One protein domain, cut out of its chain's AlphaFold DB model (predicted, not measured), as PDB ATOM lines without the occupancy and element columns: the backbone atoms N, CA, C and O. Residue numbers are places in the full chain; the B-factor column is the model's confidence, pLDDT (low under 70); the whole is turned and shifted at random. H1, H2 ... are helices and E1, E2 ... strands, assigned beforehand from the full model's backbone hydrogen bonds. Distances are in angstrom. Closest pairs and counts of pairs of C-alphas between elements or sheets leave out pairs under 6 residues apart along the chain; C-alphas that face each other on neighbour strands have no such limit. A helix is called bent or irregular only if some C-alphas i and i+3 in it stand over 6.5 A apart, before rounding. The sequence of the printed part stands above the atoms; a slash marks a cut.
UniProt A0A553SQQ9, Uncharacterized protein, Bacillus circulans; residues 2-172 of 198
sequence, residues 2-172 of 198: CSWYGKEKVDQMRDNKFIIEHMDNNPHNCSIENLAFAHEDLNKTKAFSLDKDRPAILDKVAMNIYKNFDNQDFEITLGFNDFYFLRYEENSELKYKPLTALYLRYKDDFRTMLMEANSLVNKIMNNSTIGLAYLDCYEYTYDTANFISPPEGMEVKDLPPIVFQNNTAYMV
ATOM      1  N   CYS A   2     145.942 134.213 150.816       87.88
ATOM      2  CA  CYS A   2     144.477 134.150 150.626       87.88
ATOM      3  C   CYS A   2     144.058 133.956 149.161       87.88
ATOM      4  O   CYS A   2     143.141 133.191 148.899       87.88
ATOM      5  N   SER A   3     144.757 134.586 148.211       86.19
ATOM      6  CA  SER A   3     144.499 134.395 146.775       86.19
ATOM      7  C   SER A   3     144.789 132.976 146.272       86.19
ATOM      8  O   SER A   3     144.312 132.619 145.207       86.19
ATOM      9  N   TRP A   4     145.569 132.185 147.018       83.75
ATOM     10  CA  TRP A   4     146.023 130.853 146.612       83.75
ATOM     11  C   TRP A   4     145.274 129.734 147.344       83.75
ATOM     12  O   TRP A   4     144.811 128.794 146.714       83.75
ATOM     13  N   TYR A   5     145.112 129.850 148.665       85.50
ATOM     14  CA  TYR A   5     144.429 128.847 149.496       85.50
ATOM     15  C   TYR A   5     142.980 129.208 149.849       85.50
ATOM     16  O   TYR A   5     142.270 128.396 150.438       85.50
ATOM     17  N   GLY A   6     142.535 130.426 149.536       93.19
ATOM     18  CA  GLY A   6     141.247 130.953 149.981       93.19
ATOM     19  C   GLY A   6     141.277 131.483 151.418       93.19
ATOM     20  O   GLY A   6     142.082 131.075 152.257       93.19
ATOM     21  N   LYS A   7     140.376 132.430 151.711       95.25
ATOM     22  CA  LYS A   7     140.267 133.065 153.035       95.25
ATOM     23  C   LYS A   7     139.913 132.056 154.132       95.25
ATOM     24  O   LYS A   7     140.512 132.100 155.197       95.25
ATOM     25  N   GLU A   8     138.991 131.139 153.852       96.31
ATOM     26  CA  GLU A   8     138.532 130.128 154.810       96.31
ATOM     27  C   GLU A   8     139.684 129.256 155.317       96.31
ATOM     28  O   GLU A   8     139.854 129.091 156.522       96.31
ATOM     29  N   LYS A   9     140.543 128.772 154.410       93.81
ATOM     30  CA  LYS A   9     141.702 127.964 154.793       93.81
ATOM     31  C   LYS A   9     142.702 128.764 155.618       93.81
ATOM     32  O   LYS A   9     143.233 128.250 156.597       93.81
ATOM     33  N   VAL A  10     142.956 130.018 155.245       94.62
ATOM     34  CA  VAL A  10     143.865 130.900 155.993       94.62
ATOM     35  C   VAL A  10     143.333 131.172 157.402       94.62
ATOM     36  O   VAL A  10     144.104 131.091 158.356       94.62
ATOM     37  N   ASP A  11     142.036 131.446 157.548       96.12
ATOM     38  CA  ASP A  11     141.410 131.637 158.860       96.12
ATOM     39  C   ASP A  11     141.466 130.350 159.692       96.12
ATOM     40  O   ASP A  11     141.902 130.402 160.837       96.12
ATOM     41  N   GLN A  12     141.155 129.188 159.101       96.88
ATOM     42  CA  GLN A  12     141.285 127.890 159.772       96.88
ATOM     43  C   GLN A  12     142.710 127.670 160.299       96.88
ATOM     44  O   GLN A  12     142.894 127.240 161.437       96.88
ATOM     45  N   MET A  13     143.730 127.949 159.485       96.25
ATOM     46  CA  MET A  13     145.128 127.805 159.897       96.25
ATOM     47  C   MET A  13     145.468 128.769 161.040       96.25
ATOM     48  O   MET A  13     146.060 128.347 162.033       96.25
ATOM     49  N   ARG A  14     145.023 130.030 160.954       94.56
ATOM     50  CA  ARG A  14     145.209 131.027 162.018       94.56
ATOM     51  C   ARG A  14     144.573 130.584 163.335       94.56
ATOM     52  O   ARG A  14     145.211 130.683 164.378       94.56
ATOM     53  N   ASP A  15     143.353 130.062 163.285       97.12
ATOM     54  CA  ASP A  15     142.624 129.599 164.469       97.12
ATOM     55  C   ASP A  15     143.315 128.384 165.125       97.12
ATOM     56  O   ASP A  15     143.214 128.182 166.333       97.12
ATOM     57  N   ASN A  16     144.105 127.628 164.352       96.69
ATOM     58  CA  ASN A  16     144.968 126.540 164.824       96.69
ATOM     59  C   ASN A  16     146.414 126.985 165.116       96.69
ATOM     60  O   ASN A  16     147.318 126.150 165.147       96.69
ATOM     61  N   LYS A  17     146.643 128.287 165.337       97.44
ATOM     62  CA  LYS A  17     147.949 128.875 165.691       97.44
ATOM     63  C   LYS A  17     149.037 128.733 164.624       97.44
ATOM     64  O   LYS A  17     150.231 128.797 164.926       97.44
ATOM     65  N   PHE A  18     148.646 128.568 163.366       97.12
ATOM     66  CA  PHE A  18     149.568 128.698 162.246       97.12
ATOM     67  C   PHE A  18     149.600 130.138 161.750       97.12
ATOM     68  O   PHE A  18     148.584 130.828 161.687       97.12
ATOM     69  N   ILE A  19     150.784 130.570 161.344       95.06
ATOM     70  CA  ILE A  19     151.004 131.842 160.672       95.06
ATOM     71  C   ILE A  19     151.478 131.597 159.243       95.06
ATOM     72  O   ILE A  19     151.884 130.491 158.885       95.06
ATOM     73  N   ILE A  20     151.437 132.651 158.434       94.81
ATOM     74  CA  ILE A  20     152.114 132.676 157.142       94.81
ATOM     75  C   ILE A  20     153.559 133.083 157.401       94.81
ATOM     76  O   ILE A  20     153.814 134.205 157.837       94.81
ATOM     77  N   GLU A  21     154.477 132.168 157.132       95.75
ATOM     78  CA  GLU A  21     155.899 132.315 157.399       95.75
ATOM     79  C   GLU A  21     156.686 132.600 156.123       95.75
ATOM     80  O   GLU A  21     156.417 131.994 155.084       95.75
ATOM     81  N   HIS A  22     157.671 133.499 156.226       96.50
ATOM     82  CA  HIS A  22     158.598 133.843 155.147       96.50
ATOM     83  C   HIS A  22     159.894 133.040 155.309       96.50
ATOM     84  O   HIS A  22     160.638 133.225 156.275       96.50
ATOM     85  N   MET A  23     160.200 132.163 154.354       96.31
ATOM     86  CA  MET A  23     161.355 131.260 154.441       96.31
ATOM     87  C   MET A  23     162.692 132.018 154.523       96.31
ATOM     88  O   MET A  23     163.628 131.594 155.210       96.31
ATOM     89  N   ASP A  24     162.778 133.171 153.868       95.81
ATOM     90  CA  ASP A  24     163.952 134.042 153.875       95.81
ATOM     91  C   ASP A  24     163.977 135.083 155.011       95.81
ATOM     92  O   ASP A  24     164.993 135.760 155.156       95.81
ATOM     93  N   ASN A  25     162.932 135.170 155.845       94.81
ATOM     94  CA  ASN A  25     162.749 136.204 156.879       94.81
ATOM     95  C   ASN A  25     162.669 137.648 156.326       94.81
ATOM     96  O   ASN A  25     162.890 138.619 157.049       94.81
ATOM     97  N   ASN A  26     162.350 137.818 155.039       94.62
ATOM     98  CA  ASN A  26     162.110 139.124 154.436       94.62
ATOM     99  C   ASN A  26     160.596 139.379 154.310       94.62
ATOM    100  O   ASN A  26     159.952 138.776 153.448       94.62
ATOM    101  N   PRO A  27     160.015 140.320 155.081       92.25
ATOM    102  CA  PRO A  27     158.575 140.588 155.056       92.25
ATOM    103  C   PRO A  27     158.077 141.173 153.724       92.25
ATOM    104  O   PRO A  27     156.871 141.276 153.509       92.25
ATOM    105  N   HIS A  28     158.985 141.589 152.836       94.19
ATOM    106  CA  HIS A  28     158.650 142.098 151.507       94.19
ATOM    107  C   HIS A  28     158.716 141.022 150.415       94.19
ATOM    108  O   HIS A  28     158.235 141.258 149.305       94.19
ATOM    109  N   ASN A  29     159.278 139.841 150.699       93.50
ATOM    110  CA  ASN A  29     159.314 138.740 149.744       93.50
ATOM    111  C   ASN A  29     158.035 137.896 149.831       93.50
ATOM    112  O   ASN A  29     158.005 136.800 150.385       93.50
ATOM    113  N   CYS A  30     156.969 138.410 149.222       91.88
ATOM    114  CA  CYS A  30     155.669 137.742 149.151       91.88
ATOM    115  C   CYS A  30     155.566 136.707 148.010       91.88
ATOM    116  O   CYS A  30     154.450 136.359 147.608       91.88
ATOM    117  N   SER A  31     156.696 136.251 147.448       92.38
ATOM    118  CA  SER A  31     156.706 135.180 146.445       92.38
ATOM    119  C   SER A  31     156.050 133.929 147.022       92.38
ATOM    120  O   SER A  31     156.327 133.559 148.159       92.38
ATOM    121  N   ILE A  32     155.188 133.256 146.255       92.31
ATOM    122  CA  ILE A  32     154.452 132.089 146.763       92.31
ATOM    123  C   ILE A  32     155.389 130.961 147.213       92.31
ATOM    124  O   ILE A  32     155.098 130.270 148.181       92.31
ATOM    125  N   GLU A  33     156.551 130.839 146.574       94.75
ATOM    126  CA  GLU A  33     157.583 129.862 146.931       94.75
ATOM    127  C   GLU A  33     158.372 130.239 148.199       94.75
ATOM    128  O   GLU A  33     159.098 129.415 148.739       94.75
ATOM    129  N   ASN A  34     158.252 131.480 148.676       95.88
ATOM    130  CA  ASN A  34     158.862 131.942 149.922       95.88
ATOM    131  C   ASN A  34     157.890 131.847 151.107       95.88
ATOM    132  O   ASN A  34     158.277 132.121 152.239       95.88
ATOM    133  N   LEU A  35     156.629 131.479 150.865       95.31
ATOM    134  CA  LEU A  35     155.583 131.467 151.879       95.31
ATOM    135  C   LEU A  35     155.152 130.040 152.206       95.31
ATOM    136  O   LEU A  35     154.885 129.234 151.319       95.31
ATOM    137  N   ALA A  36     155.000 129.744 153.493       95.31
ATOM    138  CA  ALA A  36     154.370 128.510 153.954       95.31
ATOM    139  C   ALA A  36     153.557 128.761 155.224       95.31
ATOM    140  O   ALA A  36     153.735 129.772 155.899       95.31
ATOM    141  N   PHE A  37     152.664 127.836 155.568       95.31
ATOM    142  CA  PHE A  37     152.093 127.831 156.910       95.31
ATOM    143  C   PHE A  37     153.085 127.207 157.891       95.31
ATOM    144  O   PHE A  37     153.570 126.101 157.660       95.31
ATOM    145  N   ALA A  38     153.342 127.882 159.009       96.19
ATOM    146  CA  ALA A  38     154.146 127.352 160.105       96.19
ATOM    147  C   ALA A  38     153.432 127.584 161.436       96.19
ATOM    148  O   ALA A  38     152.820 128.633 161.642       96.19
ATOM    149  N   HIS A  39     153.501 126.613 162.347       97.44
ATOM    150  CA  HIS A  39     152.989 126.805 163.703       97.44
ATOM    151  C   HIS A  39     153.770 127.933 164.396       97.44
ATOM    152  O   HIS A  39     154.987 128.029 164.225       97.44
ATOM    153  N   GLU A  40     153.098 128.756 165.206       97.19
ATOM    154  CA  GLU A  40     153.692 129.935 165.855       97.19
ATOM    155  C   GLU A  40     154.988 129.625 166.627       97.19
ATOM    156  O   GLU A  40     155.936 130.409 166.607       97.19
ATOM    157  N   ASP A  41     155.064 128.454 167.259       97.62
ATOM    158  CA  ASP A  41     156.246 128.022 168.012       97.62
ATOM    159  C   ASP A  41     157.425 127.647 167.105       97.62
ATOM    160  O   ASP A  41     158.581 127.908 167.445       97.62
ATOM    161  N   LEU A  42     157.152 127.081 165.923       97.31
ATOM    162  CA  LEU A  42     158.189 126.775 164.936       97.31
ATOM    163  C   LEU A  42     158.699 128.054 164.266       97.31
ATOM    164  O   LEU A  42     159.898 128.160 164.030       97.31
ATOM    165  N   ASN A  43     157.833 129.049 164.047       96.94
ATOM    166  CA  ASN A  43     158.272 130.381 163.628       96.94
ATOM    167  C   ASN A  43     159.219 131.009 164.666       96.94
ATOM    168  O   ASN A  43     160.336 131.397 164.333       96.94
ATOM    169  N   LYS A  44     158.828 131.034 165.949       97.38
ATOM    170  CA  LYS A  44     159.714 131.526 167.022       97.38
ATOM    171  C   LYS A  44     161.040 130.765 167.029       97.38
ATOM    172  O   LYS A  44     162.097 131.376 167.119       97.38
ATOM    173  N   THR A  45     160.991 129.440 166.879       97.62
ATOM    174  CA  THR A  45     162.195 128.604 166.792       97.62
ATOM    175  C   THR A  45     163.091 129.047 165.639       97.62
ATOM    176  O   THR A  45     164.274 129.287 165.865       97.62
ATOM    177  N   LYS A  46     162.544 129.211 164.431       97.62
ATOM    178  CA  LYS A  46     163.278 129.676 163.247       97.62
ATOM    179  C   LYS A  46     163.924 131.046 163.482       97.62
ATOM    180  O   LYS A  46     165.123 131.182 163.245       97.62
ATOM    181  N   ALA A  47     163.181 131.996 164.049       97.19
ATOM    182  CA  ALA A  47     163.673 133.340 164.357       97.19
ATOM    183  C   ALA A  47     164.872 133.336 165.328       97.19
ATOM    184  O   ALA A  47     165.811 134.112 165.161       97.19
ATOM    185  N   PHE A  48     164.861 132.457 166.338       97.00
ATOM    186  CA  PHE A  48     165.940 132.350 167.331       97.00
ATOM    187  C   PHE A  48     167.070 131.380 166.950       97.00
ATOM    188  O   PHE A  48     168.054 131.303 167.687       97.00
ATOM    189  N   SER A  49     166.943 130.655 165.835       96.94
ATOM    190  CA  SER A  49     167.936 129.689 165.347       96.94
ATOM    191  C   SER A  49     168.346 130.020 163.913       96.94
ATOM    192  O   SER A  49     169.179 130.896 163.701       96.94
ATOM    193  N   LEU A  50     167.714 129.387 162.925       97.62
ATOM    194  CA  LEU A  50     168.073 129.478 161.517       97.62
ATOM    195  C   LEU A  50     168.220 130.922 161.024       97.62
ATOM    196  O   LEU A  50     169.214 131.235 160.380       97.62
ATOM    197  N   ASP A  51     167.275 131.813 161.329       97.31
ATOM    198  CA  ASP A  51     167.324 133.197 160.836       97.31
ATOM    199  C   ASP A  51     168.481 133.999 161.434       97.31
ATOM    200  O   ASP A  51     168.997 134.920 160.797       97.31
ATOM    201  N   LYS A  52     168.901 133.634 162.647       97.12
ATOM    202  CA  LYS A  52     170.022 134.249 163.350       97.12
ATOM    203  C   LYS A  52     171.364 133.703 162.863       97.12
ATOM    204  O   LYS A  52     172.298 134.481 162.686       97.12
ATOM    205  N   ASP A  53     171.452 132.393 162.639       97.25
ATOM    206  CA  ASP A  53     172.726 131.707 162.401       97.25
ATOM    207  C   ASP A  53     173.061 131.576 160.906       97.25
ATOM    208  O   ASP A  53     174.227 131.658 160.518       97.25
ATOM    209  N   ARG A  54     172.056 131.454 160.027       97.31
ATOM    210  CA  ARG A  54     172.240 131.348 158.566       97.31
ATOM    211  C   ARG A  54     173.073 132.491 157.962       97.31
ATOM    212  O   ARG A  54     173.902 132.200 157.102       97.31
ATOM    213  N   PRO A  55     172.935 133.769 158.371       96.50
ATOM    214  CA  PRO A  55     173.792 134.836 157.849       96.50
ATOM    215  C   PRO A  55     175.291 134.610 158.101       96.50
ATOM    216  O   PRO A  55     176.107 135.051 157.296       96.50
ATOM    217  N   ALA A  56     175.661 133.901 159.175       96.62
ATOM    218  CA  ALA A  56     177.058 133.657 159.534       96.62
ATOM    219  C   ALA A  56     177.768 132.661 158.601       96.62
ATOM    220  O   ALA A  56     178.996 132.616 158.581       96.62
ATOM    221  N   ILE A  57     177.018 131.871 157.823       96.81
ATOM    222  CA  ILE A  57     177.593 130.919 156.862       96.81
ATOM    223  C   ILE A  57     177.665 131.456 155.434       96.81
ATOM    224  O   ILE A  57     178.208 130.762 154.580       96.81
ATOM    225  N   LEU A  58     177.164 132.669 155.165       96.06
ATOM    226  CA  LEU A  58     177.025 133.207 153.806       96.06
ATOM    227  C   LEU A  58     178.348 133.230 153.024       96.06
ATOM    228  O   LEU A  58     178.348 132.977 151.822       96.06
ATOM    229  N   ASP A  59     179.474 133.481 153.694       94.38
ATOM    230  CA  ASP A  59     180.801 133.474 153.060       94.38
ATOM    231  C   ASP A  59     181.203 132.100 152.517       94.38
ATOM    232  O   ASP A  59     181.987 132.018 151.578       94.38
ATOM    233  N   LYS A  60     180.642 131.021 153.071       95.56
ATOM    234  CA  LYS A  60     180.904 129.641 152.644       95.56
ATOM    235  C   LYS A  60     179.786 129.101 151.764       95.56
ATOM    236  O   LYS A  60     180.045 128.451 150.752       95.56
ATOM    237  N   VAL A  61     178.538 129.338 152.165       97.44
ATOM    238  CA  VAL A  61     177.344 128.760 151.549       97.44
ATOM    239  C   VAL A  61     176.173 129.741 151.606       97.44
ATOM    240  O   VAL A  61     175.727 130.151 152.678       97.44
ATOM    241  N   ALA A  62     175.618 130.057 150.440       97.50
ATOM    242  CA  ALA A  62     174.332 130.717 150.278       97.50
ATOM    243  C   ALA A  62     173.200 129.696 150.433       97.50
ATOM    244  O   ALA A  62     172.927 128.915 149.522       97.50
ATOM    245  N   MET A  63     172.561 129.679 151.601       98.31
ATOM    246  CA  MET A  63     171.477 128.747 151.905       98.31
ATOM    247  C   MET A  63     170.106 129.418 151.796       98.31
ATOM    248  O   MET A  63     169.861 130.441 152.439       98.31
ATOM    249  N   ASN A  64     169.178 128.804 151.061       98.00
ATOM    250  CA  ASN A  64     167.787 129.258 150.952       98.00
ATOM    251  C   ASN A  64     166.816 128.087 151.074       98.00
ATOM    252  O   ASN A  64     167.180 126.941 150.821       98.00
ATOM    253  N   ILE A  65     165.575 128.391 151.442       98.25
ATOM    254  CA  ILE A  65     164.483 127.424 151.530       98.25
ATOM    255  C   ILE A  65     163.361 127.907 150.623       98.25
ATOM    256  O   ILE A  65     162.985 129.078 150.680       98.25
ATOM    257  N   TYR A  66     162.808 126.994 149.835       97.81
ATOM    258  CA  TYR A  66     161.669 127.252 148.969       97.81
ATOM    259  C   TYR A  66     160.558 126.241 149.220       97.81
ATOM    260  O   TYR A  66     160.808 125.086 149.561       97.81
ATOM    261  N   LYS A  67     159.321 126.680 149.016       96.75
ATOM    262  CA  LYS A  67     158.116 125.862 148.991       96.75
ATOM    263  C   LYS A  67     157.693 125.658 147.543       96.75
ATOM    264  O   LYS A  67     157.371 126.617 146.845       96.75
ATOM    265  N   ASN A  68     157.667 124.417 147.082       94.81
ATOM    266  CA  ASN A  68     157.036 124.093 145.815       94.81
ATOM    267  C   ASN A  68     155.521 124.042 146.035       94.81
ATOM    268  O   ASN A  68     155.025 123.247 146.830       94.81
ATOM    269  N   PHE A  69     154.775 124.913 145.361       89.62
ATOM    270  CA  PHE A  69     153.332 125.006 145.563       89.62
ATOM    271  C   PHE A  69     152.545 123.900 144.848       89.62
ATOM    272  O   PHE A  69     151.443 123.560 145.270       89.62
ATOM    273  N   ASP A  70     153.104 123.302 143.802       90.19
ATOM    274  CA  ASP A  70     152.395 122.301 143.004       90.19
ATOM    275  C   ASP A  70     152.315 120.960 143.739       90.19
ATOM    276  O   ASP A  70     151.282 120.293 143.721       90.19
ATOM    277  N   ASN A  71     153.392 120.576 144.429       92.56
ATOM    278  CA  ASN A  71     153.474 119.319 145.185       92.56
ATOM    279  C   ASN A  71     153.581 119.507 146.707       92.56
ATOM    280  O   ASN A  71     153.602 118.518 147.433       92.56
ATOM    281  N   GLN A  72     153.614 120.755 147.185       93.19
ATOM    282  CA  GLN A  72     153.763 121.127 148.595       93.19
ATOM    283  C   GLN A  72     155.088 120.678 149.236       93.19
ATOM    284  O   GLN A  72     155.231 120.752 150.452       93.19
ATOM    285  N   ASP A  73     156.098 120.266 148.478       96.50
ATOM    286  CA  ASP A  73     157.395 119.911 149.052       96.50
ATOM    287  C   ASP A  73     158.217 121.157 149.409       96.50
ATOM    288  O   ASP A  73     158.064 122.230 148.817       96.50
ATOM    289  N   PHE A  74     159.116 121.015 150.378       98.25
ATOM    290  CA  PHE A  74     160.153 122.008 150.636       98.25
ATOM    291  C   PHE A  74     161.443 121.625 149.914       98.25
ATOM    292  O   PHE A  74     161.741 120.447 149.724       98.25
ATOM    293  N   GLU A  75     162.254 122.618 149.572       98.19
ATOM    294  CA  GLU A  75     163.619 122.390 149.119       98.19
ATOM    295  C   GLU A  75     164.582 123.360 149.777       98.19
ATOM    296  O   GLU A  75     164.384 124.575 149.754       98.19
ATOM    297  N   ILE A  76     165.636 122.795 150.355       98.56
ATOM    298  CA  ILE A  76     166.802 123.544 150.799       98.56
ATOM    299  C   ILE A  76     167.771 123.598 149.625       98.56
ATOM    300  O   ILE A  76     168.163 122.569 149.078       98.56
ATOM    301  N   THR A  77     168.186 124.804 149.268       98.38
ATOM    302  CA  THR A  77     169.233 125.043 148.275       98.38
ATOM    303  C   THR A  77     170.485 125.532 148.977       98.38
ATOM    304  O   THR A  77     170.405 126.328 149.914       98.38
ATOM    305  N   LEU A  78     171.634 125.041 148.532       98.31
ATOM    306  CA  LEU A  78     172.950 125.422 149.023       98.31
ATOM    307  C   LEU A  78     173.788 125.833 147.816       98.31
ATOM    308  O   LEU A  78     174.172 124.973 147.033       98.31
ATOM    309  N   GLY A  79     174.044 127.129 147.647       97.56
ATOM    310  CA  GLY A  79     175.025 127.651 146.697       97.56
ATOM    311  C   GLY A  79     176.388 127.775 147.361       97.56
ATOM    312  O   GLY A  79     176.498 128.418 148.400       97.56
ATOM    313  N   PHE A  80     177.424 127.170 146.796       96.00
ATOM    314  CA  PHE A  80     178.741 127.113 147.428       96.00
ATOM    315  C   PHE A  80     179.607 128.306 147.004       96.00
ATOM    316  O   PHE A  80     179.906 128.473 145.825       96.00
ATOM    317  N   ASN A  81     179.988 129.137 147.979       94.88
ATOM    318  CA  ASN A  81     180.915 130.266 147.818       94.88
ATOM    319  C   ASN A  81     182.373 129.878 148.100       94.88
ATOM    320  O   ASN A  81     183.286 130.615 147.737       94.88
ATOM    321  N   ASP A  82     182.573 128.713 148.714       91.94
ATOM    322  CA  ASP A  82     183.866 128.073 148.944       91.94
ATOM    323  C   ASP A  82     183.906 126.695 148.249       91.94
ATOM    324  O   ASP A  82     182.911 126.226 147.689       91.94
ATOM    325  N   PHE A  83     185.052 126.019 148.270       89.69
ATOM    326  CA  PHE A  83     185.235 124.735 147.605       89.69
ATOM    327  C   PHE A  83     184.535 123.590 148.342       89.69
ATOM    328  O   PHE A  83     184.985 123.117 149.386       89.69
ATOM    329  N   TYR A  84     183.477 123.068 147.725       93.94
ATOM    330  CA  TYR A  84     182.797 121.852 148.160       93.94
ATOM    331  C   TYR A  84     182.857 120.774 147.083       93.94
ATOM    332  O   TYR A  84     182.717 121.041 145.888       93.94
ATOM    333  N   PHE A  85     183.034 119.528 147.523       94.75
ATOM    334  CA  PHE A  85     183.070 118.360 146.650       94.75
ATOM    335  C   PHE A  85     182.051 117.321 147.107       94.75
ATOM    336  O   PHE A  85     182.032 116.920 148.272       94.75
ATOM    337  N   LEU A  86     181.251 116.825 146.167       95.06
ATOM    338  CA  LEU A  86     180.481 115.608 146.355       95.06
ATOM    339  C   LEU A  86     181.421 114.413 146.239       95.06
ATOM    340  O   LEU A  86     181.989 114.163 145.174       95.06
ATOM    341  N   ARG A  87     181.553 113.670 147.334       94.25
ATOM    342  CA  ARG A  87     182.312 112.424 147.401       94.25
ATOM    343  C   ARG A  87     181.374 111.239 147.188       94.25
ATOM    344  O   ARG A  87     180.420 111.085 147.946       94.25
ATOM    345  N   TYR A  88     181.668 110.394 146.206       90.75
ATOM    346  CA  TYR A  88     180.892 109.187 145.907       90.75
ATOM    347  C   TYR A  88     181.809 108.047 145.456       90.75
ATOM    348  O   TYR A  88     182.959 108.280 145.086       90.75
ATOM    349  N   GLU A  89     181.311 106.817 145.523       92.25
ATOM    350  CA  GLU A  89     182.033 105.626 145.077       92.25
ATOM    351  C   GLU A  89     181.476 105.157 143.732       92.25
ATOM    352  O   GLU A  89     180.262 105.072 143.547       92.25
ATOM    353  N   GLU A  90     182.365 104.873 142.785       92.31
ATOM    354  CA  GLU A  90     182.029 104.365 141.459       92.31
ATOM    355  C   GLU A  90     183.097 103.348 141.051       92.31
ATOM    356  O   GLU A  90     184.284 103.665 141.052       92.31
ATOM    357  N   ASN A  91     182.688 102.119 140.724       93.06
ATOM    358  CA  ASN A  91     183.598 101.013 140.388       93.06
ATOM    359  C   ASN A  91     184.684 100.754 141.456       93.06
ATOM    360  O   ASN A  91     185.842 100.520 141.117       93.06
ATOM    361  N   SER A  92     184.313 100.820 142.741       92.38
ATOM    362  CA  SER A  92     185.225 100.682 143.891       92.38
ATOM    363  C   SER A  92     186.314 101.761 143.986       92.38
ATOM    364  O   SER A  92     187.275 101.614 144.743       92.38
ATOM    365  N   GLU A  93     186.174 102.857 143.238       94.06
ATOM    366  CA  GLU A  93     187.048 104.021 143.317       94.06
ATOM    367  C   GLU A  93     186.307 105.220 143.902       94.06
ATOM    368  O   GLU A  93     185.159 105.519 143.560       94.06
ATOM    369  N   LEU A  94     187.004 105.957 144.763       93.81
ATOM    370  CA  LEU A  94     186.493 107.191 145.336       93.81
ATOM    371  C   LEU A  94     186.604 108.326 144.313       93.81
ATOM    372  O   LEU A  94     187.701 108.674 143.868       93.81
ATOM    373  N   LYS A  95     185.468 108.923 143.958       94.19
ATOM    374  CA  LYS A  95     185.364 110.040 143.017       94.19
ATOM    375  C   LYS A  95     184.889 111.305 143.723       94.19
ATOM    376  O   LYS A  95     184.220 111.264 144.759       94.19
ATOM    377  N   TYR A  96     185.235 112.438 143.121       94.00
ATOM    378  CA  TYR A  96     184.904 113.769 143.613       94.00
ATOM    379  C   TYR A  96     184.316 114.602 142.480       94.00
ATOM    380  O   TYR A  96     184.900 114.682 141.400       94.00
ATOM    381  N   LYS A  97     183.178 115.246 142.736       94.44
ATOM    382  CA  LYS A  97     182.598 116.254 141.843       94.44
ATOM    383  C   LYS A  97     182.580 117.607 142.546       94.44
ATOM    384  O   LYS A  97     181.986 117.690 143.618       94.44
ATOM    385  N   PRO A  98     183.207 118.651 141.984       94.75
ATOM    386  CA  PRO A  98     183.133 119.989 142.560       94.75
ATOM    387  C   PRO A  98     181.698 120.512 142.436       94.75
ATOM    388  O   PRO A  98     181.043 120.254 141.426       94.75
ATOM    389  N   LEU A  99     181.199 121.224 143.443       95.00
ATOM    390  CA  LEU A  99     179.803 121.661 143.505       95.00
ATOM    391  C   LEU A  99     179.666 123.177 143.354       95.00
ATOM    392  O   LEU A  99     180.349 123.928 144.040       95.00
ATOM    393  N   THR A 100     178.729 123.609 142.508       94.88
ATOM    394  CA  THR A 100     178.209 124.990 142.504       94.88
ATOM    395  C   THR A 100     176.987 125.091 143.404       94.88
ATOM    396  O   THR A 100     176.850 126.040 144.171       94.88
ATOM    397  N   ALA A 101     176.096 124.100 143.316       96.56
ATOM    398  CA  ALA A 101     174.866 124.069 144.085       96.56
ATOM    399  C   ALA A 101     174.457 122.642 144.466       96.56
ATOM    400  O   ALA A 101     174.762 121.685 143.753       96.56
ATOM    401  N   LEU A 102     173.745 122.514 145.582       97.69
ATOM    402  CA  LEU A 102     173.100 121.290 146.052       97.69
ATOM    403  C   LEU A 102     171.643 121.605 146.410       97.69
ATOM    404  O   LEU A 102     171.360 122.617 147.051       97.69
ATOM    405  N   TYR A 103     170.740 120.723 146.002       98.00
ATOM    406  CA  TYR A 103     169.296 120.850 146.162       98.00
ATOM    407  C   TYR A 103     168.793 119.654 146.962       98.00
ATOM    408  O   TYR A 103     169.005 118.519 146.543       98.00
ATOM    409  N   LEU A 104     168.159 119.894 148.106       98.19
ATOM    410  CA  LEU A 104     167.706 118.866 149.043       98.19
ATOM    411  C   LEU A 104     166.192 118.966 149.203       98.19
ATOM    412  O   LEU A 104     165.698 119.967 149.725       98.19
ATOM    413  N   ARG A 105     165.453 117.944 148.767       97.81
ATOM    414  CA  ARG A 105     163.986 117.945 148.766       97.81
ATOM    415  C   ARG A 105     163.420 117.226 149.984       97.81
ATOM    416  O   ARG A 105     163.807 116.102 150.304       97.81
ATOM    417  N   TYR A 106     162.451 117.866 150.623       98.06
ATOM    418  CA  TYR A 106     161.779 117.410 151.832       98.06
ATOM    419  C   TYR A 106     160.272 117.392 151.605       98.06
ATOM    420  O   TYR A 106     159.735 118.216 150.865       98.06
ATOM    421  N   LYS A 107     159.577 116.446 152.242       97.25
ATOM    422  CA  LYS A 107     158.108 116.405 152.222       97.25
ATOM    423  C   LYS A 107     157.520 117.646 152.890       97.25
ATOM    424  O   LYS A 107     158.250 118.410 153.519       97.25
ATOM    425  N   ASP A 108     156.206 117.831 152.765       95.50
ATOM    426  CA  ASP A 108     155.443 118.899 153.424       95.50
ATOM    427  C   ASP A 108     155.438 118.771 154.964       95.50
ATOM    428  O   ASP A 108     154.424 118.489 155.598       95.50
ATOM    429  N   ASP A 109     156.607 118.946 155.574       95.62
ATOM    430  CA  ASP A 109     156.833 118.959 157.008       95.62
ATOM    431  C   ASP A 109     157.838 120.063 157.344       95.62
ATOM    432  O   ASP A 109     159.061 119.904 157.271       95.62
ATOM    433  N   PHE A 110     157.288 121.209 157.742       96.44
ATOM    434  CA  PHE A 110     158.071 122.377 158.123       96.44
ATOM    435  C   PHE A 110     159.004 122.101 159.312       96.44
ATOM    436  O   PHE A 110     160.087 122.676 159.375       96.44
ATOM    437  N   ARG A 111     158.616 121.229 160.257       96.75
ATOM    438  CA  ARG A 111     159.436 120.933 161.441       96.75
ATOM    439  C   ARG A 111     160.693 120.177 161.034       96.75
ATOM    440  O   ARG A 111     161.784 120.600 161.407       96.75
ATOM    441  N   THR A 112     160.528 119.095 160.277       96.44
ATOM    442  CA  THR A 112     161.648 118.272 159.803       96.44
ATOM    443  C   THR A 112     162.596 119.108 158.946       96.44
ATOM    444  O   THR A 112     163.791 119.162 159.228       96.44
ATOM    445  N   MET A 113     162.057 119.874 157.991       97.50
ATOM    446  CA  MET A 113     162.858 120.784 157.168       97.50
ATOM    447  C   MET A 113     163.627 121.813 158.015       97.50
ATOM    448  O   MET A 113     164.821 122.009 157.799       97.50
ATOM    449  N   LEU A 114     162.991 122.439 159.013       98.19
ATOM    450  CA  LEU A 114     163.647 123.426 159.876       98.19
ATOM    451  C   LEU A 114     164.762 122.805 160.735       98.19
ATOM    452  O   LEU A 114     165.800 123.434 160.953       98.19
ATOM    453  N   MET A 115     164.564 121.586 161.242       97.56
ATOM    454  CA  MET A 115     165.589 120.866 162.007       97.56
ATOM    455  C   MET A 115     166.801 120.532 161.134       97.56
ATOM    456  O   MET A 115     167.938 120.802 161.526       97.56
ATOM    457  N   GLU A 116     166.556 120.025 159.931       97.38
ATOM    458  CA  GLU A 116     167.587 119.709 158.943       97.38
ATOM    459  C   GLU A 116     168.347 120.961 158.499       97.38
ATOM    460  O   GLU A 116     169.577 120.973 158.482       97.38
ATOM    461  N   ALA A 117     167.632 122.060 158.253       98.25
ATOM    462  CA  ALA A 117     168.222 123.352 157.936       98.25
ATOM    463  C   ALA A 117     169.195 123.826 159.032       98.25
ATOM    464  O   ALA A 117     170.338 124.181 158.742       98.25
ATOM    465  N   ASN A 118     168.784 123.773 160.301       98.06
ATOM    466  CA  ASN A 118     169.651 124.122 161.429       98.06
ATOM    467  C   ASN A 118     170.862 123.179 161.557       98.06
ATOM    468  O   ASN A 118     171.978 123.621 161.831       98.06
ATOM    469  N   SER A 119     170.662 121.877 161.344       97.25
ATOM    470  CA  SER A 119     171.739 120.877 161.337       97.25
ATOM    471  C   SER A 119     172.783 121.184 160.258       97.25
ATOM    472  O   SER A 119     173.986 121.155 160.530       97.25
ATOM    473  N   LEU A 120     172.338 121.548 159.051       97.88
ATOM    474  CA  LEU A 120     173.208 121.942 157.942       97.88
ATOM    475  C   LEU A 120     174.009 123.206 158.267       97.88
ATOM    476  O   LEU A 120     175.229 123.188 158.108       97.88
ATOM    477  N   VAL A 121     173.365 124.259 158.788       97.94
ATOM    478  CA  VAL A 121     174.063 125.490 159.211       97.94
ATOM    479  C   VAL A 121     175.162 125.171 160.223       97.94
ATOM    480  O   VAL A 121     176.312 125.559 160.020       97.94
ATOM    481  N   ASN A 122     174.856 124.380 161.253       96.69
ATOM    482  CA  ASN A 122     175.837 123.978 162.264       96.69
ATOM    483  C   ASN A 122     177.006 123.176 161.672       96.69
ATOM    484  O   ASN A 122     178.165 123.411 162.022       96.69
ATOM    485  N   LYS A 123     176.734 122.239 160.757       96.38
ATOM    486  CA  LYS A 123     177.785 121.466 160.072       96.38
ATOM    487  C   LYS A 123     178.691 122.375 159.236       96.38
ATOM    488  O   LYS A 123     179.908 122.214 159.284       96.38
ATOM    489  N   ILE A 124     178.123 123.352 158.526       96.75
ATOM    490  CA  ILE A 124     178.871 124.312 157.698       96.75
ATOM    491  C   ILE A 124     179.712 125.257 158.567       96.75
ATOM    492  O   ILE A 124     180.888 125.490 158.275       96.75
ATOM    493  N   MET A 125     179.155 125.768 159.669       95.25
ATOM    494  CA  MET A 125     179.903 126.586 160.630       95.25
ATOM    495  C   MET A 125     181.137 125.845 161.154       95.25
ATOM    496  O   MET A 125     182.230 126.410 161.171       95.25
ATOM    497  N   ASN A 126     180.973 124.563 161.486       94.44
ATOM    498  CA  ASN A 126     182.017 123.708 162.045       94.44
ATOM    499  C   ASN A 126     182.920 123.034 160.993       94.44
ATOM    500  O   ASN A 126     183.665 122.121 161.346       94.44
ATOM    501  N   ASN A 127     182.852 123.429 159.712       89.19
ATOM    502  CA  ASN A 127     183.626 122.825 158.610       89.19
ATOM    503  C   ASN A 127     183.522 121.289 158.557       89.19
ATOM    504  O   ASN A 127     184.488 120.584 158.270       89.19
ATOM    505  N   SER A 128     182.349 120.758 158.894       87.12
ATOM    506  CA  SER A 128     182.103 119.323 158.979       87.12
ATOM    507  C   SER A 128     181.615 118.759 157.649       87.12
ATOM    508  O   SER A 128     180.861 119.399 156.917       87.12
ATOM    509  N   THR A 129     181.986 117.511 157.364       90.38
ATOM    510  CA  THR A 129     181.446 116.768 156.221       90.38
ATOM    511  C   THR A 129     179.944 116.547 156.389       90.38
ATOM    512  O   THR A 129     179.480 116.074 157.429       90.38
ATOM    513  N   ILE A 130     179.178 116.829 155.337       92.62
ATOM    514  CA  ILE A 130     177.739 116.565 155.295       92.62
ATOM    515  C   ILE A 130     177.525 115.177 154.686       92.62
ATOM    516  O   ILE A 130     177.699 114.974 153.486       92.62
ATOM    517  N   GLY A 131     177.163 114.201 155.517       91.19
ATOM    518  CA  GLY A 131     176.748 112.886 155.032       91.19
ATOM    519  C   GLY A 131     175.313 112.930 154.517       91.19
ATOM    520  O   GLY A 131     174.389 112.901 155.323       91.19
ATOM    521  N   LEU A 132     175.132 112.983 153.192       90.81
ATOM    522  CA  LEU A 132     173.811 113.074 152.549       90.81
ATOM    523  C   LEU A 132     172.885 111.900 152.896       90.81
ATOM    524  O   LEU A 132     171.682 112.082 152.998       90.81
ATOM    525  N   ALA A 133     173.446 110.713 153.144       88.94
ATOM    526  CA  ALA A 133     172.692 109.529 153.562       88.94
ATOM    527  C   ALA A 133     172.080 109.634 154.975       88.94
ATOM    528  O   ALA A 133     171.281 108.784 155.349       88.94
ATOM    529  N   TYR A 134     172.479 110.638 155.764       91.00
ATOM    530  CA  TYR A 134     171.958 110.894 157.110       91.00
ATOM    531  C   TYR A 134     171.002 112.087 157.159       91.00
ATOM    532  O   TYR A 134     170.698 112.562 158.250       91.00
ATOM    533  N   LEU A 135     170.619 112.625 156.000       93.50
ATOM    534  CA  LEU A 135     169.620 113.678 155.898       93.50
ATOM    535  C   LEU A 135     168.249 113.045 155.666       93.50
ATOM    536  O   LEU A 135     168.140 112.046 154.955       93.50
ATOM    537  N   ASP A 136     167.203 113.682 156.182       94.31
ATOM    538  CA  ASP A 136     165.812 113.247 155.973       94.31
ATOM    539  C   ASP A 136     165.261 113.668 154.593       94.31
ATOM    540  O   ASP A 136     164.070 113.514 154.302       94.31
ATOM    541  N   CYS A 137     166.109 114.218 153.716       95.19
ATOM    542  CA  CYS A 137     165.710 114.541 152.352       95.19
ATOM    543  C   CYS A 137     165.410 113.255 151.573       95.19
ATOM    544  O   CYS A 137     166.199 112.308 151.576       95.19
ATOM    545  N   TYR A 138     164.285 113.225 150.859       95.44
ATOM    546  CA  TYR A 138     163.908 112.047 150.072       95.44
ATOM    547  C   TYR A 138     164.571 112.033 148.686       95.44
ATOM    548  O   TYR A 138     164.594 111.002 148.016       95.44
ATOM    549  N   GLU A 139     165.079 113.178 148.234       95.25
ATOM    550  CA  GLU A 139     165.765 113.339 146.958       95.25
ATOM    551  C   GLU A 139     166.772 114.485 147.069       95.25
ATOM    552  O   GLU A 139     166.520 115.487 147.745       95.25
ATOM    553  N   TYR A 140     167.900 114.351 146.371       95.81
ATOM    554  CA  TYR A 140     168.813 115.460 146.152       95.81
ATOM    555  C   TYR A 140     169.305 115.504 144.707       95.81
ATOM    556  O   TYR A 140     169.487 114.475 144.057       95.81
ATOM    557  N   THR A 141     169.563 116.712 144.219       95.88
ATOM    558  CA  THR A 141     170.229 116.965 142.935       95.88
ATOM    559  C   THR A 141     171.335 117.994 143.135       95.88
ATOM    560  O   THR A 141     171.425 118.612 144.195       95.88
ATOM    561  N   TYR A 142     172.225 118.167 142.163       95.75
ATOM    562  CA  TYR A 142     173.352 119.084 142.304       95.75
ATOM    563  C   TYR A 142     173.822 119.631 140.962       95.75
ATOM    564  O   TYR A 142     173.622 119.011 139.918       95.75
ATOM    565  N   ASP A 143     174.527 120.754 141.037       94.06
ATOM    566  CA  ASP A 143     175.258 121.337 139.923       94.06
ATOM    567  C   ASP A 143     176.750 121.228 140.135       94.06
ATOM    568  O   ASP A 143     177.266 121.528 141.214       94.06
ATOM    569  N   THR A 144     177.462 120.885 139.070       93.25
ATOM    570  CA  THR A 144     178.918 120.854 139.095       93.25
ATOM    571  C   THR A 144     179.511 122.249 138.938       93.25
ATOM    572  O   THR A 144     179.035 123.048 138.128       93.25
ATOM    573  N   ALA A 145     180.574 122.534 139.683       91.12
ATOM    574  CA  ALA A 145     181.389 123.724 139.467       91.12
ATOM    575  C   ALA A 145     182.395 123.526 138.333       91.12
ATOM    576  O   ALA A 145     182.856 122.416 138.060       91.12
ATOM    577  N   ASN A 146     182.730 124.636 137.681       87.69
ATOM    578  CA  ASN A 146     183.797 124.711 136.696       87.69
ATOM    579  C   ASN A 146     184.997 125.397 137.340       87.69
ATOM    580  O   ASN A 146     184.841 126.413 138.015       87.69
ATOM    581  N   PHE A 147     186.193 124.864 137.104       83.75
ATOM    582  CA  PHE A 147     187.426 125.522 137.513       83.75
ATOM    583  C   PHE A 147     187.966 126.357 136.360       83.75
ATOM    584  O   PHE A 147     188.118 125.865 135.243       83.75
ATOM    585  N   ILE A 148     188.282 127.615 136.651       78.94
ATOM    586  CA  ILE A 148     188.951 128.516 135.718       78.94
ATOM    587  C   ILE A 148     190.385 128.682 136.207       78.94
ATOM    588  O   ILE A 148     190.617 129.033 137.362       78.94
ATOM    589  N   SER A 149     191.347 128.413 135.327       82.94
ATOM    590  CA  SER A 149     192.742 128.764 135.585       82.94
ATOM    591  C   SER A 149     192.962 130.212 135.147       82.94
ATOM    592  O   SER A 149     192.677 130.523 133.985       82.94
ATOM    593  N   PRO A 150     193.423 131.106 136.038       84.69
ATOM    594  CA  PRO A 150     193.750 132.465 135.640       84.69
ATOM    595  C   PRO A 150     194.912 132.460 134.627       84.69
ATOM    596  O   PRO A 150     195.727 131.532 134.633       84.69
ATOM    597  N   PRO A 151     195.002 133.476 133.748       85.44
ATOM    598  CA  PRO A 151     196.168 133.668 132.892       85.44
ATOM    599  C   PRO A 151     197.466 133.777 133.702       85.44
ATOM    600  O   PRO A 151     197.453 134.157 134.874       85.44
ATOM    601  N   GLU A 152     198.596 133.480 133.061       87.94
ATOM    602  CA  GLU A 152     199.914 133.580 133.692       87.94
ATOM    603  C   GLU A 152     200.141 134.979 134.291       87.94
ATOM    604  O   GLU A 152     199.916 135.998 133.636       87.94
ATOM    605  N   GLY A 153     200.562 135.024 135.558       85.00
ATOM    606  CA  GLY A 153     200.799 136.269 136.291       85.00
ATOM    607  C   GLY A 153     199.562 136.911 136.935       85.00
ATOM    608  O   GLY A 153     199.708 137.970 137.539       85.00
ATOM    609  N   MET A 154     198.377 136.295 136.847       85.62
ATOM    610  CA  MET A 154     197.167 136.731 137.561       85.62
ATOM    611  C   MET A 154     196.757 135.733 138.647       85.62
ATOM    612  O   MET A 154     196.891 134.520 138.478       85.62
ATOM    613  N   GLU A 155     196.186 136.232 139.743       85.12
ATOM    614  CA  GLU A 155     195.476 135.402 140.714       85.12
ATOM    615  C   GLU A 155     193.961 135.426 140.452       85.12
ATOM    616  O   GLU A 155     193.426 136.329 139.811       85.12
ATOM    617  N   VAL A 156     193.224 134.448 140.992       82.62
ATOM    618  CA  VAL A 156     191.752 134.380 140.854       82.62
ATOM    619  C   VAL A 156     191.071 135.660 141.359       82.62
ATOM    620  O   VAL A 156     190.099 136.115 140.764       82.62
ATOM    621  N   LYS A 157     191.612 136.284 142.412       83.69
ATOM    622  CA  LYS A 157     191.100 137.540 142.990       83.69
ATOM    623  C   LYS A 157     191.211 138.752 142.051       83.69
ATOM    624  O   LYS A 157     190.553 139.766 142.297       83.69
ATOM    625  N   ASP A 158     192.054 138.646 141.023       87.25
ATOM    626  CA  ASP A 158     192.304 139.690 140.027       87.25
ATOM    627  C   ASP A 158     191.414 139.519 138.785       87.25
ATOM    628  O   ASP A 158     191.325 140.426 137.954       87.25
ATOM    629  N   LEU A 159     190.732 138.374 138.652       88.06
ATOM    630  CA  LEU A 159     189.795 138.132 137.562       88.06
ATOM    631  C   LEU A 159     188.546 139.022 137.698       88.06
ATOM    632  O   LEU A 159     188.096 139.317 138.812       88.06
ATOM    633  N   PRO A 160     187.937 139.436 136.573       90.62
ATOM    634  CA  PRO A 160     186.667 140.141 136.613       90.62
ATOM    635  C   PRO A 160     185.558 139.237 137.191       90.62
ATOM    636  O   PRO A 160     185.623 138.016 137.039       90.62
ATOM    637  N   PRO A 161     184.490 139.815 137.782       91.25
ATOM    638  CA  PRO A 161     183.369 139.050 138.345       91.25
ATOM    639  C   PRO A 161     182.697 138.092 137.359       91.25
ATOM    640  O   PRO A 161     182.098 137.098 137.763       91.25
ATOM    641  N   ILE A 162     182.765 138.412 136.066       92.06
ATOM    642  CA  ILE A 162     182.245 137.591 134.981       92.06
ATOM    643  C   ILE A 162     183.365 137.379 133.968       92.06
ATOM    644  O   ILE A 162     183.954 138.349 133.485       92.06
ATOM    645  N   VAL A 163     183.614 136.124 133.609       91.00
ATOM    646  CA  VAL A 163     184.511 135.743 132.514       91.00
ATOM    647  C   VAL A 163     183.730 135.014 131.429       91.00
ATOM    648  O   VAL A 163     182.750 134.328 131.706       91.00
ATOM    649  N   PHE A 164     184.165 135.157 130.181       89.81
ATOM    650  CA  PHE A 164     183.562 134.466 129.047       89.81
ATOM    651  C   PHE A 164     184.524 133.410 128.519       89.81
ATOM    652  O   PHE A 164     185.662 133.723 128.172       89.81
ATOM    653  N   GLN A 165     184.056 132.170 128.410       84.06
ATOM    654  CA  GLN A 165     184.795 131.081 127.777       84.06
ATOM    655  C   GLN A 165     183.857 130.350 126.821       84.06
ATOM    656  O   GLN A 165     182.754 129.964 127.201       84.06
ATOM    657  N   ASN A 166     184.263 130.202 125.556       86.56
ATOM    658  CA  ASN A 166     183.456 129.572 124.503       86.56
ATOM    659  C   ASN A 166     182.014 130.114 124.438       86.56
ATOM    660  O   ASN A 166     181.050 129.352 124.413       86.56
ATOM    661  N   ASN A 167     181.866 131.444 124.456       86.88
ATOM    662  CA  ASN A 167     180.572 132.138 124.419       86.88
ATOM    663  C   ASN A 167     179.642 131.873 125.623       86.88
ATOM    664  O   ASN A 167     178.484 132.285 125.609       86.88
ATOM    665  N   THR A 168     180.150 131.222 126.670       86.88
ATOM    666  CA  THR A 168     179.450 131.007 127.939       86.88
ATOM    667  C   THR A 168     179.992 131.978 128.978       86.88
ATOM    668  O   THR A 168     181.206 132.103 129.138       86.88
ATOM    669  N   ALA A 169     179.093 132.682 129.663       89.62
ATOM    670  CA  ALA A 169     179.443 133.538 130.789       89.62
ATOM    671  C   ALA A 169     179.552 132.700 132.068       89.62
ATOM    672  O   ALA A 169     178.655 131.917 132.379       89.62
ATOM    673  N   TYR A 170     180.620 132.912 132.827       88.88
ATOM    674  CA  TYR A 170     180.858 132.300 134.127       88.88
ATOM    675  C   TYR A 170     181.011 133.394 135.171       88.88
ATOM    676  O   TYR A 170     181.710 134.378 134.937       88.88
ATOM    677  N   MET A 171     180.382 133.208 136.327       89.81
ATOM    678  CA  MET A 171     180.620 134.051 137.492       89.81
ATOM    679  C   MET A 171     181.856 133.538 138.232       89.81
ATOM    680  O   MET A 171     181.934 132.352 138.552       89.81
ATOM    681  N   VAL A 172     182.809 134.423 138.502       90.50
ATOM    682  CA  VAL A 172     183.985 134.113 139.316       90.50
ATOM    683  C   VAL A 172     183.641 134.413 140.767       90.50
ATOM    684  O   VAL A 172     183.413 135.571 141.121       90.50
TER     685      VAL A 172
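This is residues 2 to 172 of the 198 residues of an uncharacterized protein of Bacillus circulans (UniProt A0A553SQQ9). A strongly twisted antiparallel sheet, E3, E4, E6 and E7, forms a slab with the long helix H5 over one face and H4 side by side with H5, while E5 and residues 93 to 98 of E6 fold away as an arm whose tip, residues 89 to 94, sticks out. At one end of the length the small hairpin E1 and E2 has H2 and then H1 beyond it; at the other end the long loop of residues 145 to 161 reaches outward and folds back to a second small hairpin, E8 and E9. The printed part has 171 residues, with five named helices and nine named strands in the order H1, H2, E1, E2, H3, H4, E3, E4, E5, E6, H5, E7, E8, E9. The class is mixed, helices and strands, and the five-strand sheet is branched at E6, its neighbour pairs antiparallel. The whole is only just loose, close to compact, with a radius of gyration of the C-alphas of 19.1 A, and elongated, spanning 65 by 39 by 30 A.

H1, residues 2 to 5, is close to but not clearly touching H2, residues 7 to 15; their closest C-alphas, of Cys 2 and Val 10, are 6.3 A apart. E1, residues 18 to 22, and E2, residues 35 to 39, form an antiparallel hairpin, with N 19 and O 38 within hydrogen-bond range at 2.8 A. The closest C-alphas of H2 and E1 are those of Met 13 and Ile 19, 7.2 A apart. H3, residues 40 to 48, comes nearest to E1 at the C-alphas of Phe 18 and Glu 40, 5.6 A apart. H3 and H4, residues 50 to 57, meet only through their link. E3, residues 61 to 67, and E4, residues 74 to 80, are an antiparallel hairpin, with N 62 and O 79 2.8 A apart. The closest C-alphas of E2 and E3, of Ala 36 and Lys 67, are 6.8 A apart. E5, residues 85 to 90, and E6, residues 93 to 106, form a hairpin, with N 86 and O 97 2.8 A apart. E6 bends by 95 degrees at residue 100. Beside E6, E4 and E5 lie on one side and E7, residues 139 to 144, on the other side. Between the neighbour strands E4 and E6, N 76 and O 104 are within hydrogen-bond range at 2.9 A, and between the neighbour strands E6 and E7, N 103 and O 141 are within hydrogen-bond range at 2.9 A. H5, residues 110 to 125, is on this sheet at a height of 9.7 A and lies over E4, at 6 degrees to it on the local plane, along the strands. H4 only grazes the sheet, with residues 54 to 57. H4 and H5 touch, closest at the C-alphas of Leu 50 and Asn 118, 5.6 A apart, at a shallow tilt of 28 degrees, the same way. E8, residues 162 to 165, and E9, residues 168 to 171, form a hairpin with N 163 and O 170 2.9 A apart; E7 and E8 are apart. In H2, H3 and H5 every O i to N i+4 pair is within hydrogen-bond range; in H4 it is 1 of 4, with 3 of 5 O i to N i+3 pairs within range, and H1 is too short for an O i to N i+4 pair.

H1 begins at C-alpha 2, (144.477, 134.150, 150.626). H4 is irregular, but only just: C-alphas 52 and 55 are 6.7 A apart. E3 is 19.6 A long, E4 19.5 A and E6 29.8 A, from C-alpha 93 at (187.048, 104.021, 143.317). H5 is 22.4 A long and E7 17.1 A. E9 ends at C-alpha 171, (180.620, 134.051, 137.492).

The C-alphas farthest apart, of Glu 8 and Gly 153, are 65.3 A apart. The printed part has no cut. The long links are E1 to E2, H5 to E7 and E7 to E8. The mean pLDDT of the printed part is 93.8, and no printed residue is under 70.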